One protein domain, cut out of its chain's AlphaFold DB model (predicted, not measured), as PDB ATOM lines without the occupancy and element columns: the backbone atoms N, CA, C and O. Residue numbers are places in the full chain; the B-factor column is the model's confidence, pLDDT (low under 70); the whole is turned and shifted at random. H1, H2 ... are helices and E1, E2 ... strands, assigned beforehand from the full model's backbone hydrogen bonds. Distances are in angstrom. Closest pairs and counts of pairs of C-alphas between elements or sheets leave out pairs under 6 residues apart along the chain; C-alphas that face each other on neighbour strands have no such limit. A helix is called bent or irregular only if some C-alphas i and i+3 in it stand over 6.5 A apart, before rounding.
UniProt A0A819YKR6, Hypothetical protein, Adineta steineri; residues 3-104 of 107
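Overview. This is residues 3 to 104 of the 107 residues of the protein "Hypothetical protein" of Adineta steineri (UniProt A0A819YKR6). What is the main picture? Helix H3 makes a long arm, its residues 90 to 102 sticking out from a body that holds a V of H1 and H2 and the long loop 57 to 82. What builds it? The 102 printed residues, mostly helix, have strand E1, then H1, H2 and H3. How large? It is loose and elongated, radius of gyration of the C-alphas 16.7 A, spanning 56 by 31 by 22 A.

Arrangement. What does the longest helix touch? H3, residues 83 to 102, touches no helix; its closest C-alphas with E1, residues 10 to 12, are Tyr 86 and Asn 12, 6.6 A apart. E1 pairs with no named strand. How do the others stand? H1, residues 23 to 40, touches H2, residues 44 to 56, with residues 33 to 37 alone; the closest C-alphas, Cys 33 and Ala 44, are 6.0 A apart. They run opposite ways at a steep tilt of 51 degrees. Which O i to N i+4 pairs are within hydrogen-bond range? Every one in H2 and H3, and 12 of 14 in H1.

Along the chain. Where does H3 run? From C-alpha 83 (-45.352, -48.647, -3.063) to C-alpha 102 (-38.180, -44.907, -30.481), 28.6 A. And the others? H1 spans 24.5 A, irregular, C-alphas 24 and 27 being 8.8 A apart; H2 spans 18.1 A and E1 7.2 A.

Size, cuts and confidence. Any cut or long link? The printed part has no cut; H2 to H3 is a long link. Is confidence low? No printed residue is under 70.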
ATOM      1  N   PHE A   3     -32.430 -50.823  -1.544       90.62
ATOM      2  CA  PHE A   3     -32.683 -51.720  -0.422       90.62
ATOM      3  C   PHE A   3     -32.690 -53.156  -0.936       90.62
ATOM      4  O   PHE A   3     -33.485 -53.501  -1.804       90.62
ATOM      5  N   ARG A   4     -31.779 -53.981  -0.420       90.88
ATOM      6  CA  ARG A   4     -31.701 -55.401  -0.765       90.88
ATOM      7  C   ARG A   4     -32.419 -56.194   0.314       90.88
ATOM      8  O   ARG A   4     -32.030 -56.106   1.475       90.88
ATOM      9  N   ILE A   5     -33.464 -56.924  -0.068       87.38
ATOM     10  CA  ILE A   5     -34.151 -57.856   0.837       87.38
ATOM     11  C   ILE A   5     -33.330 -59.146   0.948       87.38
ATOM     12  O   ILE A   5     -33.160 -59.688   2.035       87.38
ATOM     13  N   ASN A   6     -32.805 -59.611  -0.183       90.75
ATOM     14  CA  ASN A   6     -31.869 -60.723  -0.317       90.75
ATOM     15  C   ASN A   6     -31.037 -60.518  -1.599       90.75
ATOM     16  O   ASN A   6     -31.083 -59.434  -2.189       90.75
ATOM     17  N   ASP A   7     -30.275 -61.530  -2.012       88.75
ATOM     18  CA  ASP A   7     -29.395 -61.444  -3.185       88.75
ATOM     19  C   ASP A   7     -30.155 -61.219  -4.506       88.75
ATOM     20  O   ASP A   7     -29.615 -60.591  -5.417       88.75
ATOM     21  N   ASP A   8     -31.421 -61.638  -4.581       92.00
ATOM     22  CA  ASP A   8     -32.234 -61.583  -5.802       92.00
ATOM     23  C   ASP A   8     -33.202 -60.388  -5.836       92.00
ATOM     24  O   ASP A   8     -33.619 -59.940  -6.905       92.00
ATOM     25  N   ILE A   9     -33.590 -59.863  -4.671       91.19
ATOM     26  CA  ILE A   9     -34.638 -58.847  -4.550       91.19
ATOM     27  C   ILE A   9     -34.031 -57.504  -4.152       91.19
ATOM     28  O   ILE A   9     -33.681 -57.254  -2.991       91.19
ATOM     29  N   ILE A  10     -33.981 -56.611  -5.140       90.88
ATOM     30  CA  ILE A  10     -33.498 -55.238  -5.020       90.88
ATOM     31  C   ILE A  10     -34.672 -54.276  -5.219       90.88
ATOM     32  O   ILE A  10     -35.337 -54.298  -6.249       90.88
ATOM     33  N   LEU A  11     -34.916 -53.413  -4.235       92.00
ATOM     34  CA  LEU A  11     -35.986 -52.413  -4.241       92.00
ATOM     35  C   LEU A  11     -35.435 -51.023  -3.900       92.00
ATOM     36  O   LEU A  11     -34.254 -50.858  -3.594       92.00
ATOM     37  N   ASN A  12     -36.296 -50.007  -3.942       94.31
ATOM     38  CA  ASN A  12     -35.960 -48.638  -3.562       94.31
ATOM     39  C   ASN A  12     -36.705 -48.221  -2.290       94.31
ATOM     40  O   ASN A  12     -37.848 -48.611  -2.067       94.31
ATOM     41  N   ARG A  13     -36.054 -47.393  -1.472       95.19
ATOM     42  CA  ARG A  13     -36.656 -46.715  -0.316       95.19
ATOM     43  C   ARG A  13     -36.226 -45.252  -0.246       95.19
ATOM     44  O   ARG A  13     -35.162 -44.908  -0.780       95.19
ATOM     45  N   TYR A  14     -37.022 -44.435   0.439       96.75
ATOM     46  CA  TYR A  14     -36.663 -43.061   0.789       96.75
ATOM     47  C   TYR A  14     -35.481 -43.053   1.762       96.75
ATOM     48  O   TYR A  14     -35.379 -43.919   2.637       96.75
ATOM     49  N   TYR A  15     -34.530 -42.152   1.546       96.25
ATOM     50  CA  TYR A  15     -33.249 -42.147   2.234       96.25
ATOM     51  C   TYR A  15     -32.495 -40.835   2.019       96.25
ATOM     52  O   TYR A  15     -31.965 -40.602   0.932       96.25
ATOM     53  N   ASP A  16     -32.290 -40.107   3.111       95.75
ATOM     54  CA  ASP A  16     -31.358 -38.985   3.168       95.75
ATOM     55  C   ASP A  16     -30.040 -39.455   3.824       95.75
ATOM     56  O   ASP A  16     -30.075 -40.173   4.835       95.75
ATOM     57  N   PRO A  17     -28.854 -39.109   3.287       94.69
ATOM     58  CA  PRO A  17     -27.567 -39.469   3.886       94.69
ATOM     59  C   PRO A  17     -27.225 -38.706   5.177       94.69
ATOM     60  O   PRO A  17     -26.357 -39.149   5.930       94.69
ATOM     61  N   LEU A  18     -27.868 -37.573   5.462       95.50
ATOM     62  CA  LEU A  18     -27.601 -36.761   6.643       95.50
ATOM     63  C   LEU A  18     -28.224 -37.376   7.907       95.50
ATOM     64  O   LEU A  18     -29.268 -38.026   7.892       95.50
ATOM     65  N   ARG A  19     -27.556 -37.160   9.044       94.94
ATOM     66  CA  ARG A  19     -27.974 -37.620  10.386       94.94
ATOM     67  C   ARG A  19     -28.071 -36.448  11.358       94.94
ATOM     68  O   ARG A  19     -27.514 -36.467  12.451       94.94
ATOM     69  N   LYS A  20     -28.680 -35.366  10.885       95.75
ATOM     70  CA  LYS A  20     -28.757 -34.072  11.571       95.75
ATOM     71  C   LYS A  20     -30.140 -33.469  11.359       95.75
ATOM     72  O   LYS A  20     -30.751 -33.786  10.340       95.75
ATOM     73  N   PRO A  21     -30.614 -32.583  12.240       94.56
ATOM     74  CA  PRO A  21     -31.885 -31.906  12.021       94.56
ATOM     75  C   PRO A  21     -31.875 -31.091  10.721       94.56
ATOM     76  O   PRO A  21     -30.808 -30.653  10.269       94.56
ATOM     77  N   CYS A  22     -33.031 -30.912  10.089       91.00
ATOM     78  CA  CYS A  22     -33.134 -30.049   8.915       91.00
ATOM     79  C   CYS A  22     -32.986 -28.565   9.304       91.00
ATOM     80  O   CYS A  22     -33.504 -28.156  10.347       91.00
ATOM     81  N   PRO A  23     -32.248 -27.741   8.528       91.81
ATOM     82  CA  PRO A  23     -32.034 -26.330   8.863       91.81
ATOM     83  C   PRO A  23     -33.333 -25.539   9.062       91.81
ATOM     84  O   PRO A  23     -33.417 -24.701   9.956       91.81
ATOM     85  N   GLU A  24     -34.352 -25.831   8.259       91.75
ATOM     86  CA  GLU A  24     -35.666 -25.189   8.272       91.75
ATOM     87  C   GLU A  24     -36.539 -25.578   9.476       91.75
ATOM     88  O   GLU A  24     -37.456 -24.843   9.836       91.75
ATOM     89  N   SER A  25     -36.245 -26.704  10.133       91.62
ATOM     90  CA  SER A  25     -37.026 -27.266  11.245       91.62
ATOM     91  C   SER A  25     -36.189 -27.494  12.513       91.62
ATOM     92  O   SER A  25     -36.659 -28.134  13.461       91.62
ATOM     93  N   TYR A  26     -34.973 -26.934  12.572       94.12
ATOM     94  CA  TYR A  26     -33.941 -27.291  13.552       94.12
ATOM     95  C   TYR A  26     -34.433 -27.348  15.011       94.12
ATOM     96  O   TYR A  26     -34.296 -28.405  15.635       94.12
ATOM     97  N   PRO A  27     -35.061 -26.293  15.581       95.62
ATOM     98  CA  PRO A  27     -35.441 -26.306  16.997       95.62
ATOM     99  C   PRO A  27     -36.518 -27.351  17.308       95.62
ATOM    100  O   PRO A  27     -36.557 -27.920  18.399       95.62
ATOM    101  N   LYS A  28     -37.408 -27.604  16.344       94.94
ATOM    102  CA  LYS A  28     -38.494 -28.575  16.480       94.94
ATOM    103  C   LYS A  28     -37.937 -29.993  16.474       94.94
ATOM    104  O   LYS A  28     -38.249 -30.766  17.375       94.94
ATOM    105  N   GLU A  29     -37.085 -30.310  15.505       95.62
ATOM    106  CA  GLU A  29     -36.500 -31.646  15.382       95.62
ATOM    107  C   GLU A  29     -35.531 -31.976  16.519       95.62
ATOM    108  O   GLU A  29     -35.437 -33.131  16.927       95.62
ATOM    109  N   GLU A  30     -34.835 -30.985  17.083       96.94
ATOM    110  CA  GLU A  30     -34.006 -31.194  18.274       96.94
ATOM    111  C   GLU A  30     -34.857 -31.591  19.494       96.94
ATOM    112  O   GLU A  30     -34.521 -32.535  20.212       96.94
ATOM    113  N   ASN A  31     -35.990 -30.915  19.709       96.75
ATOM    114  CA  ASN A  31     -36.912 -31.236  20.802       96.75
ATOM    115  C   ASN A  31     -37.592 -32.598  20.606       96.75
ATOM    116  O   ASN A  31     -37.699 -33.378  21.552       96.75
ATOM    117  N   GLU A  32     -38.019 -32.915  19.383       95.81
ATOM    118  CA  GLU A  32     -38.605 -34.219  19.053       95.81
ATOM    119  C   GLU A  32     -37.585 -35.356  19.213       95.81
ATOM    120  O   GLU A  32     -37.916 -36.396  19.781       95.81
ATOM    121  N   CYS A  33     -36.328 -35.138  18.814       97.50
ATOM    122  CA  CYS A  33     -35.244 -36.093  19.025       97.50
ATOM    123  C   CYS A  33     -34.985 -36.348  20.518       97.50
ATOM    124  O   CYS A  33     -34.803 -37.500  20.923       97.50
ATOM    125  N   LYS A  34     -34.974 -35.296  21.352       97.62
ATOM    126  CA  LYS A  34     -34.840 -35.433  22.815       97.62
ATOM    127  C   LYS A  34     -35.990 -36.257  23.392       97.62
ATOM    128  O   LYS A  34     -35.737 -37.227  24.102       97.62
ATOM    129  N   ARG A  35     -37.231 -35.959  22.991       97.00
ATOM    130  CA  ARG A  35     -38.421 -36.718  23.405       97.00
ATOM    131  C   ARG A  35     -38.343 -38.191  22.993       97.00
ATOM    132  O   ARG A  35     -38.623 -39.064  23.808       97.00
ATOM    133  N   ALA A  36     -37.937 -38.479  21.756       97.25
ATOM    134  CA  ALA A  36     -37.785 -39.847  21.260       97.25
ATOM    135  C   ALA A  36     -36.742 -40.643  22.066       97.25
ATOM    136  O   ALA A  36     -36.961 -41.812  22.395       97.25
ATOM    137  N   LYS A  37     -35.634 -39.993  22.439       97.88
ATOM    138  CA  LYS A  37     -34.608 -40.583  23.303       97.88
ATOM    139  C   LYS A  37     -35.136 -40.867  24.709       97.88
ATOM    140  O   LYS A  37     -34.927 -41.963  25.217       97.88
ATOM    141  N   GLU A  38     -35.813 -39.905  25.330       97.56
ATOM    142  CA  GLU A  38     -36.320 -40.021  26.705       97.56
ATOM    143  C   GLU A  38     -37.439 -41.060  26.838       97.56
ATOM    144  O   GLU A  38     -37.441 -41.843  27.784       97.56
ATOM    145  N   MET A  39     -38.376 -41.091  25.888       96.69
ATOM    146  CA  MET A  39     -39.544 -41.973  25.957       96.69
ATOM    147  C   MET A  39     -39.270 -43.393  25.459       96.69
ATOM    148  O   MET A  39     -39.842 -44.346  25.983       96.69
ATOM    149  N   PHE A  40     -38.435 -43.537  24.427       96.69
ATOM    150  CA  PHE A  40     -38.295 -44.795  23.687       96.69
ATOM    151  C   PHE A  40     -36.845 -45.269  23.540       96.69
ATOM    152  O   PHE A  40     -36.608 -46.312  22.934       96.69
ATOM    153  N   GLY A  41     -35.864 -44.529  24.068       97.00
ATOM    154  CA  GLY A  41     -34.448 -44.890  23.951       97.00
ATOM    155  C   GLY A  41     -33.897 -44.793  22.525       97.00
ATOM    156  O   GLY A  41     -32.863 -45.387  22.229       97.00
ATOM    157  N   ILE A  42     -34.572 -44.066  21.630       97.19
ATOM    158  CA  ILE A  42     -34.158 -43.932  20.230       97.19
ATOM    159  C   ILE A  42     -32.929 -43.027  20.145       97.19
ATOM    160  O   ILE A  42     -32.878 -41.948  20.741       97.19
ATOM    161  N   THR A  43     -31.918 -43.468  19.398       97.56
ATOM    162  CA  THR A  43     -30.708 -42.671  19.182       97.56
ATOM    163  C   THR A  43     -30.993 -41.500  18.243       97.56
ATOM    164  O   THR A  43     -31.852 -41.588  17.367       97.56
ATOM    165  N   ALA A  44     -30.236 -40.409  18.379       96.94
ATOM    166  CA  ALA A  44     -30.367 -39.267  17.476       96.94
ATOM    167  C   ALA A  44     -30.119 -39.656  16.011       96.94
ATOM    168  O   ALA A  44     -30.818 -39.194  15.117       96.94
ATOM    169  N   GLU A  45     -29.165 -40.557  15.769       97.00
ATOM    170  CA  GLU A  45     -28.863 -41.057  14.431       97.00
ATOM    171  C   GLU A  45     -30.062 -41.785  13.810       97.00
ATOM    172  O   GLU A  45     -30.469 -41.451  12.696       97.00
ATOM    173  N   THR A  46     -30.668 -42.723  14.546       97.25
ATOM    174  CA  THR A  46     -31.868 -43.453  14.112       97.25
ATOM    175  C   THR A  46     -33.051 -42.508  13.903       97.25
ATOM    176  O   THR A  46     -33.743 -42.602  12.890       97.25
ATOM    177  N   PHE A  47     -33.262 -41.565  14.827       97.56
ATOM    178  CA  PHE A  47     -34.333 -40.579  14.721       97.56
ATOM    179  C   PHE A  47     -34.192 -39.748  13.442       97.56
ATOM    180  O   PHE A  47     -35.109 -39.733  12.622       97.56
ATOM    181  N   TYR A  48     -33.037 -39.109  13.221       97.38
ATOM    182  CA  TYR A  48     -32.832 -38.261  12.044       97.38
ATOM    183  C   TYR A  48     -32.845 -39.052  10.739       97.38
ATOM    184  O   TYR A  48     -33.333 -38.539   9.735       97.38
ATOM    185  N   PHE A  49     -32.372 -40.299  10.752       97.00
ATOM    186  CA  PHE A  49     -32.475 -41.190   9.602       97.00
ATOM    187  C   PHE A  49     -33.933 -41.375   9.149       97.00
ATOM    188  O   PHE A  49     -34.256 -41.101   7.992       97.00
ATOM    189  N   HIS A  50     -34.829 -41.795  10.047       97.56
ATOM    190  CA  HIS A  50     -36.232 -42.007   9.679       97.56
ATOM    191  C   HIS A  50     -36.995 -40.698   9.468       97.56
ATOM    192  O   HIS A  50     -37.887 -40.647   8.620       97.56
ATOM    193  N   ASN A  51     -36.656 -39.646  10.217       96.75
ATOM    194  CA  ASN A  51     -37.292 -38.340  10.093       96.75
ATOM    195  C   ASN A  51     -37.064 -37.755   8.697       96.75
ATOM    196  O   ASN A  51     -38.023 -37.403   8.020       96.75
ATOM    197  N   ARG A  52     -35.813 -37.762   8.223       96.56
ATOM    198  CA  ARG A  52     -35.479 -37.267   6.885       96.56
ATOM    199  C   ARG A  52     -36.006 -38.153   5.766       96.56
ATOM    200  O   ARG A  52     -36.488 -37.629   4.773       96.56
ATOM    201  N   ALA A  53     -35.996 -39.478   5.940       96.94
ATOM    202  CA  ALA A  53     -36.631 -40.375   4.974       96.94
ATOM    203  C   ALA A  53     -38.135 -40.076   4.806       96.94
ATOM    204  O   ALA A  53     -38.646 -40.139   3.693       96.94
ATOM    205  N   ALA A  54     -38.835 -39.702   5.884       96.38
ATOM    206  CA  ALA A  54     -40.238 -39.286   5.802       96.38
ATOM    207  C   ALA A  54     -40.419 -37.918   5.118       96.38
ATOM    208  O   ALA A  54     -41.408 -37.721   4.418       96.38
ATOM    209  N   CYS A  55     -39.467 -36.993   5.280       94.94
ATOM    210  CA  CYS A  55     -39.454 -35.735   4.527       94.94
ATOM    211  C   CYS A  55     -39.225 -35.971   3.026       94.94
ATOM    212  O   CYS A  55     -39.939 -35.404   2.209       94.94
ATOM    213  N   GLU A  56     -38.300 -36.857   2.645       95.00
ATOM    214  CA  GLU A  56     -38.085 -37.222   1.235       95.00
ATOM    215  C   GLU A  56     -39.283 -37.928   0.596       95.00
ATOM    216  O   GLU A  56     -39.441 -37.896  -0.623       95.00
ATOM    217  N   SER A  57     -40.123 -38.577   1.403       94.69
ATOM    218  CA  SER A  57     -41.365 -39.167   0.913       94.69
ATOM    219  C   SER A  57     -42.474 -38.139   0.689       94.69
ATOM    220  O   SER A  57     -43.547 -38.533   0.245       94.69
ATOM    221  N   GLU A  58     -42.263 -36.875   1.077       93.88
ATOM    222  CA  GLU A  58     -43.270 -35.803   1.170       93.88
ATOM    223  C   GLU A  58     -44.485 -36.131   2.058       93.88
ATOM    224  O   GLU A  58     -45.537 -35.501   1.970       93.88
ATOM    225  N   TRP A  59     -44.387 -37.158   2.904       94.00
ATOM    226  CA  TRP A  59     -45.473 -37.568   3.802       94.00
ATOM    227  C   TRP A  59     -45.023 -37.349   5.252       94.00
ATOM    228  O   TRP A  59     -45.093 -38.271   6.073       94.00
ATOM    229  N   ASP A  60     -44.541 -36.141   5.557       91.50
ATOM    230  CA  ASP A  60     -43.998 -35.682   6.839       91.50
ATOM    231  C   ASP A  60     -45.081 -34.999   7.720       91.50
ATOM    232  O   ASP A  60     -45.394 -33.822   7.624       91.50
ATOM    233  N   PHE A  61     -45.747 -35.678   8.648       93.00
ATOM    234  CA  PHE A  61     -45.626 -37.086   8.987       93.00
ATOM    235  C   PHE A  61     -46.976 -37.778   8.878       93.00
ATOM    236  O   PHE A  61     -48.015 -37.225   9.233       93.00
ATOM    237  N   SER A  62     -46.932 -39.035   8.444       95.88
ATOM    238  CA  SER A  62     -48.085 -39.918   8.344       95.88
ATOM    239  C   SER A  62     -47.990 -41.072   9.340       95.88
ATOM    240  O   SER A  62     -46.916 -41.641   9.548       95.88
ATOM    241  N   SER A  63     -49.134 -41.496   9.887       96.25
ATOM    242  CA  SER A  63     -49.238 -42.705  10.723       96.25
ATOM    243  C   SER A  63     -48.785 -43.973   9.997       96.25
ATOM    244  O   SER A  63     -48.421 -44.951  10.649       96.25
ATOM    245  N   ARG A  64     -48.742 -43.940   8.657       95.81
ATOM    246  CA  ARG A  64     -48.124 -44.960   7.800       95.81
ATOM    247  C   ARG A  64     -46.693 -45.296   8.226       95.81
ATOM    248  O   ARG A  64     -46.287 -46.449   8.112       95.81
ATOM    249  N   TRP A  65     -45.948 -44.306   8.713       96.44
ATOM    250  CA  TRP A  65     -44.542 -44.452   9.079       96.44
ATOM    251  C   TRP A  65     -44.322 -44.822  10.540       96.44
ATOM    252  O   TRP A  65     -43.209 -45.185  10.901       96.44
ATOM    253  N   PHE A  66     -45.338 -44.717  11.394       96.75
ATOM    254  CA  PHE A  66     -45.179 -44.907  12.835       96.75
ATOM    255  C   PHE A  66     -45.401 -46.373  13.192       96.75
ATOM    256  O   PHE A  66     -46.432 -46.950  12.840       96.75
ATOM    257  N   LYS A  67     -44.470 -46.978  13.933       95.81
ATOM    258  CA  LYS A  67     -44.535 -48.396  14.323       95.81
ATOM    259  C   LYS A  67     -45.839 -48.765  15.037       95.81
ATOM    260  O   LYS A  67     -46.383 -49.842  14.814       95.81
ATOM    261  N   ASP A  68     -46.355 -47.863  15.865       95.56
ATOM    262  CA  ASP A  68     -47.607 -48.011  16.615       95.56
ATOM    263  C   ASP A  68     -48.795 -47.256  15.982       95.56
ATOM    264  O   ASP A  68     -49.885 -47.211  16.558       95.56
ATOM    265  N   LYS A  69     -48.588 -46.656  14.801       94.56
ATOM    266  CA  LYS A  69     -49.538 -45.802  14.068       94.56
ATOM    267  C   LYS A  69     -49.984 -44.538  14.816       94.56
ATOM    268  O   LYS A  69     -50.944 -43.897  14.385       94.56
ATOM    269  N   LYS A  70     -49.327 -44.168  15.920       94.38
ATOM    270  CA  LYS A  70     -49.742 -43.057  16.794       94.38
ATOM    271  C   LYS A  70     -48.587 -42.127  17.138       94.38
ATOM    272  O   LYS A  70     -48.717 -40.917  16.972       94.38
ATOM    273  N   SER A  71     -47.475 -42.681  17.602       94.50
ATOM    274  CA  SER A  71     -46.318 -41.934  18.076       94.50
ATOM    275  C   SER A  71     -45.351 -41.647  16.940       94.50
ATOM    276  O   SER A  71     -44.706 -42.545  16.399       94.50
ATOM    277  N   LYS A  72     -45.198 -40.357  16.630       93.81
ATOM    278  CA  LYS A  72     -44.244 -39.872  15.628       93.81
ATOM    279  C   LYS A  72     -42.802 -40.271  15.954       93.81
ATOM    280  O   LYS A  72     -42.009 -40.487  15.047       93.81
ATOM    281  N   GLU A  73     -42.459 -40.403  17.231       93.88
ATOM    282  CA  GLU A  73     -41.122 -40.800  17.693       93.88
ATOM    283  C   GLU A  73     -40.750 -42.194  17.198       93.88
ATOM    284  O   GLU A  73     -39.588 -42.456  16.916       93.88
ATOM    285  N   LEU A  74     -41.745 -43.075  17.060       95.38
ATOM    286  CA  LEU A  74     -41.593 -44.439  16.567       95.38
ATOM    287  C   LEU A  74     -41.636 -44.503  15.029       95.38
ATOM    288  O   LEU A  74     -42.076 -45.504  14.458       95.38
ATOM    289  N   ASN A  75     -41.226 -43.426  14.353       96.06
ATOM    290  CA  ASN A  75     -41.089 -43.375  12.904       96.06
ATOM    291  C   ASN A  75     -40.030 -44.383  12.429       96.06
ATOM    292  O   ASN A  75     -38.906 -44.391  12.919       96.06
ATOM    293  N   GLN A  76     -40.404 -45.199  11.445       96.81
ATOM    294  CA  GLN A  76     -39.570 -46.213  10.798       96.81
ATOM    295  C   GLN A  76     -39.567 -46.067   9.261       96.81
ATOM    296  O   GLN A  76     -39.290 -47.024   8.544       96.81
ATOM    297  N   CYS A  77     -39.876 -44.875   8.725       97.06
ATOM    298  CA  CYS A  77     -40.006 -44.618   7.280       97.06
ATOM    299  C   CYS A  77     -38.806 -45.139   6.474       97.06
ATOM    300  O   CYS A  77     -38.983 -45.867   5.503       97.06
ATOM    301  N   GLY A  78     -37.583 -44.853   6.935       95.31
ATOM    302  CA  GLY A  78     -36.343 -45.302   6.286       95.31
ATOM    303  C   GLY A  78     -36.138 -46.824   6.183       95.31
ATOM    304  O   GLY A  78     -35.197 -47.252   5.516       95.31
ATOM    305  N   GLU A  79     -36.983 -47.644   6.812       94.19
ATOM    306  CA  GLU A  79     -36.981 -49.113   6.696       94.19
ATOM    307  C   GLU A  79     -38.164 -49.661   5.886       94.19
ATOM    308  O   GLU A  79     -38.228 -50.857   5.606       94.19
ATOM    309  N   ILE A  80     -39.091 -48.803   5.462       94.25
ATOM    310  CA  ILE A  80     -40.268 -49.207   4.698       94.25
ATOM    311  C   ILE A  80     -39.976 -49.076   3.201       94.25
ATOM    312  O   ILE A  80     -39.630 -48.006   2.698       94.25
ATOM    313  N   VAL A  81     -40.181 -50.167   2.461       93.69
ATOM    314  CA  VAL A  81     -40.258 -50.115   0.996       93.69
ATOM    315  C   VAL A  81     -41.622 -49.558   0.607       93.69
ATOM    316  O   VAL A  81     -42.660 -50.151   0.903       93.69
ATOM    317  N   SER A  82     -41.623 -48.391  -0.031       94.12
ATOM    318  CA  SER A  82     -42.846 -47.649  -0.316       94.12
ATOM    319  C   SER A  82     -43.395 -47.959  -1.712       94.12
ATOM    320  O   SER A  82     -42.661 -47.914  -2.698       94.12
ATOM    321  N   ILE A  83     -44.694 -48.273  -1.799       94.19
ATOM    322  CA  ILE A  83     -45.352 -48.647  -3.063       94.19
ATOM    323  C   ILE A  83     -45.399 -47.493  -4.074       94.19
ATOM    324  O   ILE A  83     -45.235 -47.723  -5.264       94.19
ATOM    325  N   ASP A  84     -45.573 -46.256  -3.608       95.06
ATOM    326  CA  ASP A  84     -45.565 -45.043  -4.438       95.06
ATOM    327  C   ASP A  84     -44.223 -44.848  -5.160       95.06
ATOM    328  O   ASP A  84     -44.194 -44.705  -6.382       95.06
ATOM    329  N   LEU A  85     -43.109 -44.935  -4.430       95.56
ATOM    330  CA  LEU A  85     -41.762 -44.861  -4.976       95.56
ATOM    331  C   LEU A  85     -41.514 -45.984  -5.984       95.56
ATOM    332  O   LEU A  85     -40.905 -45.750  -7.025       95.56
ATOM    333  N   TYR A  86     -42.002 -47.193  -5.701       93.31
ATOM    334  CA  TYR A  86     -41.853 -48.317  -6.620       93.31
ATOM    335  C   TYR A  86     -42.642 -48.108  -7.918       93.31
ATOM    336  O   TYR A  86     -42.090 -48.296  -8.999       93.31
ATOM    337  N   CYS A  87     -43.890 -47.640  -7.833       95.31
ATOM    338  CA  CYS A  87     -44.686 -47.277  -9.006       95.31
ATOM    339  C   CYS A  87     -44.006 -46.186  -9.844       95.31
ATOM    340  O   CYS A  87     -44.000 -46.276 -11.070       95.31
ATOM    341  N   LEU A  88     -43.405 -45.180  -9.199       95.69
ATOM    342  CA  LEU A  88     -42.687 -44.112  -9.891       95.69
ATOM    343  C   LEU A  88     -41.434 -44.634 -10.603       95.69
ATOM    344  O   LEU A  88     -41.222 -44.314 -11.770       95.69
ATOM    345  N   VAL A  89     -40.617 -45.449  -9.932       94.62
ATOM    346  CA  VAL A  89     -39.420 -46.046 -10.546       94.62
ATOM    347  C   VAL A  89     -39.813 -46.953 -11.710       94.62
ATOM    348  O   VAL A  89     -39.243 -46.819 -12.787       94.62
ATOM    349  N   HIS A  90     -40.835 -47.793 -11.540       94.69
ATOM    350  CA  HIS A  90     -41.337 -48.653 -12.609       94.69
ATOM    351  C   HIS A  90     -41.839 -47.847 -13.818       94.69
ATOM    352  O   HIS A  90     -41.553 -48.179 -14.968       94.69
ATOM    353  N   PHE A  91     -42.550 -46.742 -13.568       96.75
ATOM    354  CA  PHE A  91     -42.965 -45.819 -14.621       96.75
ATOM    355  C   PHE A  91     -41.762 -45.206 -15.351       96.75
ATOM    356  O   PHE A  91     -41.756 -45.165 -16.582       96.75
ATOM    357  N   LEU A  92     -40.735 -44.761 -14.620       96.75
ATOM    358  CA  LEU A  92     -39.513 -44.201 -15.204       96.75
ATOM    359  C   LEU A  92     -38.745 -45.236 -16.032       96.75
ATOM    360  O   LEU A  92     -38.299 -44.913 -17.128       96.75
ATOM    361  N   GLU A  93     -38.628 -46.477 -15.559       95.12
ATOM    362  CA  GLU A  93     -38.012 -47.581 -16.306       95.12
ATOM    363  C   GLU A  93     -38.722 -47.803 -17.644       95.12
ATOM    364  O   GLU A  93     -38.081 -47.814 -18.697       95.12
ATOM    365  N   TYR A  94     -40.053 -47.907 -17.620       95.81
ATOM    366  CA  TYR A  94     -40.850 -48.070 -18.833       95.81
ATOM    367  C   TYR A  94     -40.712 -46.867 -19.777       95.81
ATOM    368  O   TYR A  94     -40.536 -47.023 -20.988       95.81
ATOM    369  N   PHE A  95     -40.747 -45.657 -19.221       96.19
ATOM    370  CA  PHE A  95     -40.576 -44.420 -19.973       96.19
ATOM    371  C   PHE A  95     -39.200 -44.343 -20.648       96.19
ATOM    372  O   PHE A  95     -39.107 -43.987 -21.823       96.19
ATOM    373  N   PHE A  96     -38.134 -44.739 -19.950       95.19
ATOM    374  CA  PHE A  96     -36.795 -44.789 -20.527       95.19
ATOM    375  C   PHE A  96     -36.691 -45.830 -21.640       95.19
ATOM    376  O   PHE A  96     -36.162 -45.505 -22.700       95.19
ATOM    377  N   VAL A  97     -37.243 -47.037 -21.466       94.88
ATOM    378  CA  VAL A  97     -37.279 -48.050 -22.539       94.88
ATOM    379  C   VAL A  97     -37.961 -47.499 -23.792       94.88
ATOM    380  O   VAL A  97     -37.443 -47.671 -24.898       94.88
ATOM    381  N   LEU A  98     -39.079 -46.785 -23.637       92.69
ATOM    382  CA  LEU A  98     -39.776 -46.147 -24.753       92.69
ATOM    383  C   LEU A  98     -38.888 -45.110 -25.462       92.69
ATOM    384  O   LEU A  98     -38.759 -45.145 -26.686       92.69
ATOM    385  N   ILE A  99     -38.237 -44.218 -24.707       92.88
ATOM    386  CA  ILE A  99     -37.328 -43.207 -25.268       92.88
ATOM    387  C   ILE A  99     -36.176 -43.867 -26.034       92.88
ATOM    388  O   ILE A  99     -35.906 -43.497 -27.175       92.88
ATOM    389  N   PHE A 100     -35.507 -44.853 -25.437       90.88
ATOM    390  CA  PHE A 100     -34.356 -45.505 -26.064       90.88
ATOM    391  C   PHE A 100     -34.735 -46.361 -27.277       90.88
ATOM    392  O   PHE A 100     -33.912 -46.529 -28.168       90.88
ATOM    393  N   THR A 101     -35.965 -46.873 -27.342       89.44
ATOM    394  CA  THR A 101     -36.429 -47.678 -28.484       89.44
ATOM    395  C   THR A 101     -36.852 -46.812 -29.672       89.44
ATOM    396  O   THR A 101     -36.616 -47.190 -30.817       89.44
ATOM    397  N   PHE A 102     -37.501 -45.669 -29.423       84.75
ATOM    398  CA  PHE A 102     -38.180 -44.907 -30.481       84.75
ATOM    399  C   PHE A 102     -37.583 -43.529 -30.772       84.75
ATOM    400  O   PHE A 102     -37.831 -42.987 -31.846       84.75
ATOM    401  N   ILE A 103     -36.848 -42.934 -29.829       77.62
ATOM    402  CA  ILE A 103     -36.412 -41.533 -29.919       77.62
ATOM    403  C   ILE A 103     -34.897 -41.427 -30.074       77.62
ATOM    404  O   ILE A 103     -34.430 -40.589 -30.841       77.62
ATOM    405  N   VAL A 104     -34.124 -42.261 -29.376       71.31
ATOM    406  CA  VAL A 104     -32.666 -42.298 -29.541       71.31
ATOM    407  C   VAL A 104     -32.345 -43.239 -30.704       71.31
ATOM    408  O   VAL A 104     -32.584 -44.437 -30.571       71.31
TER     409      VAL A 104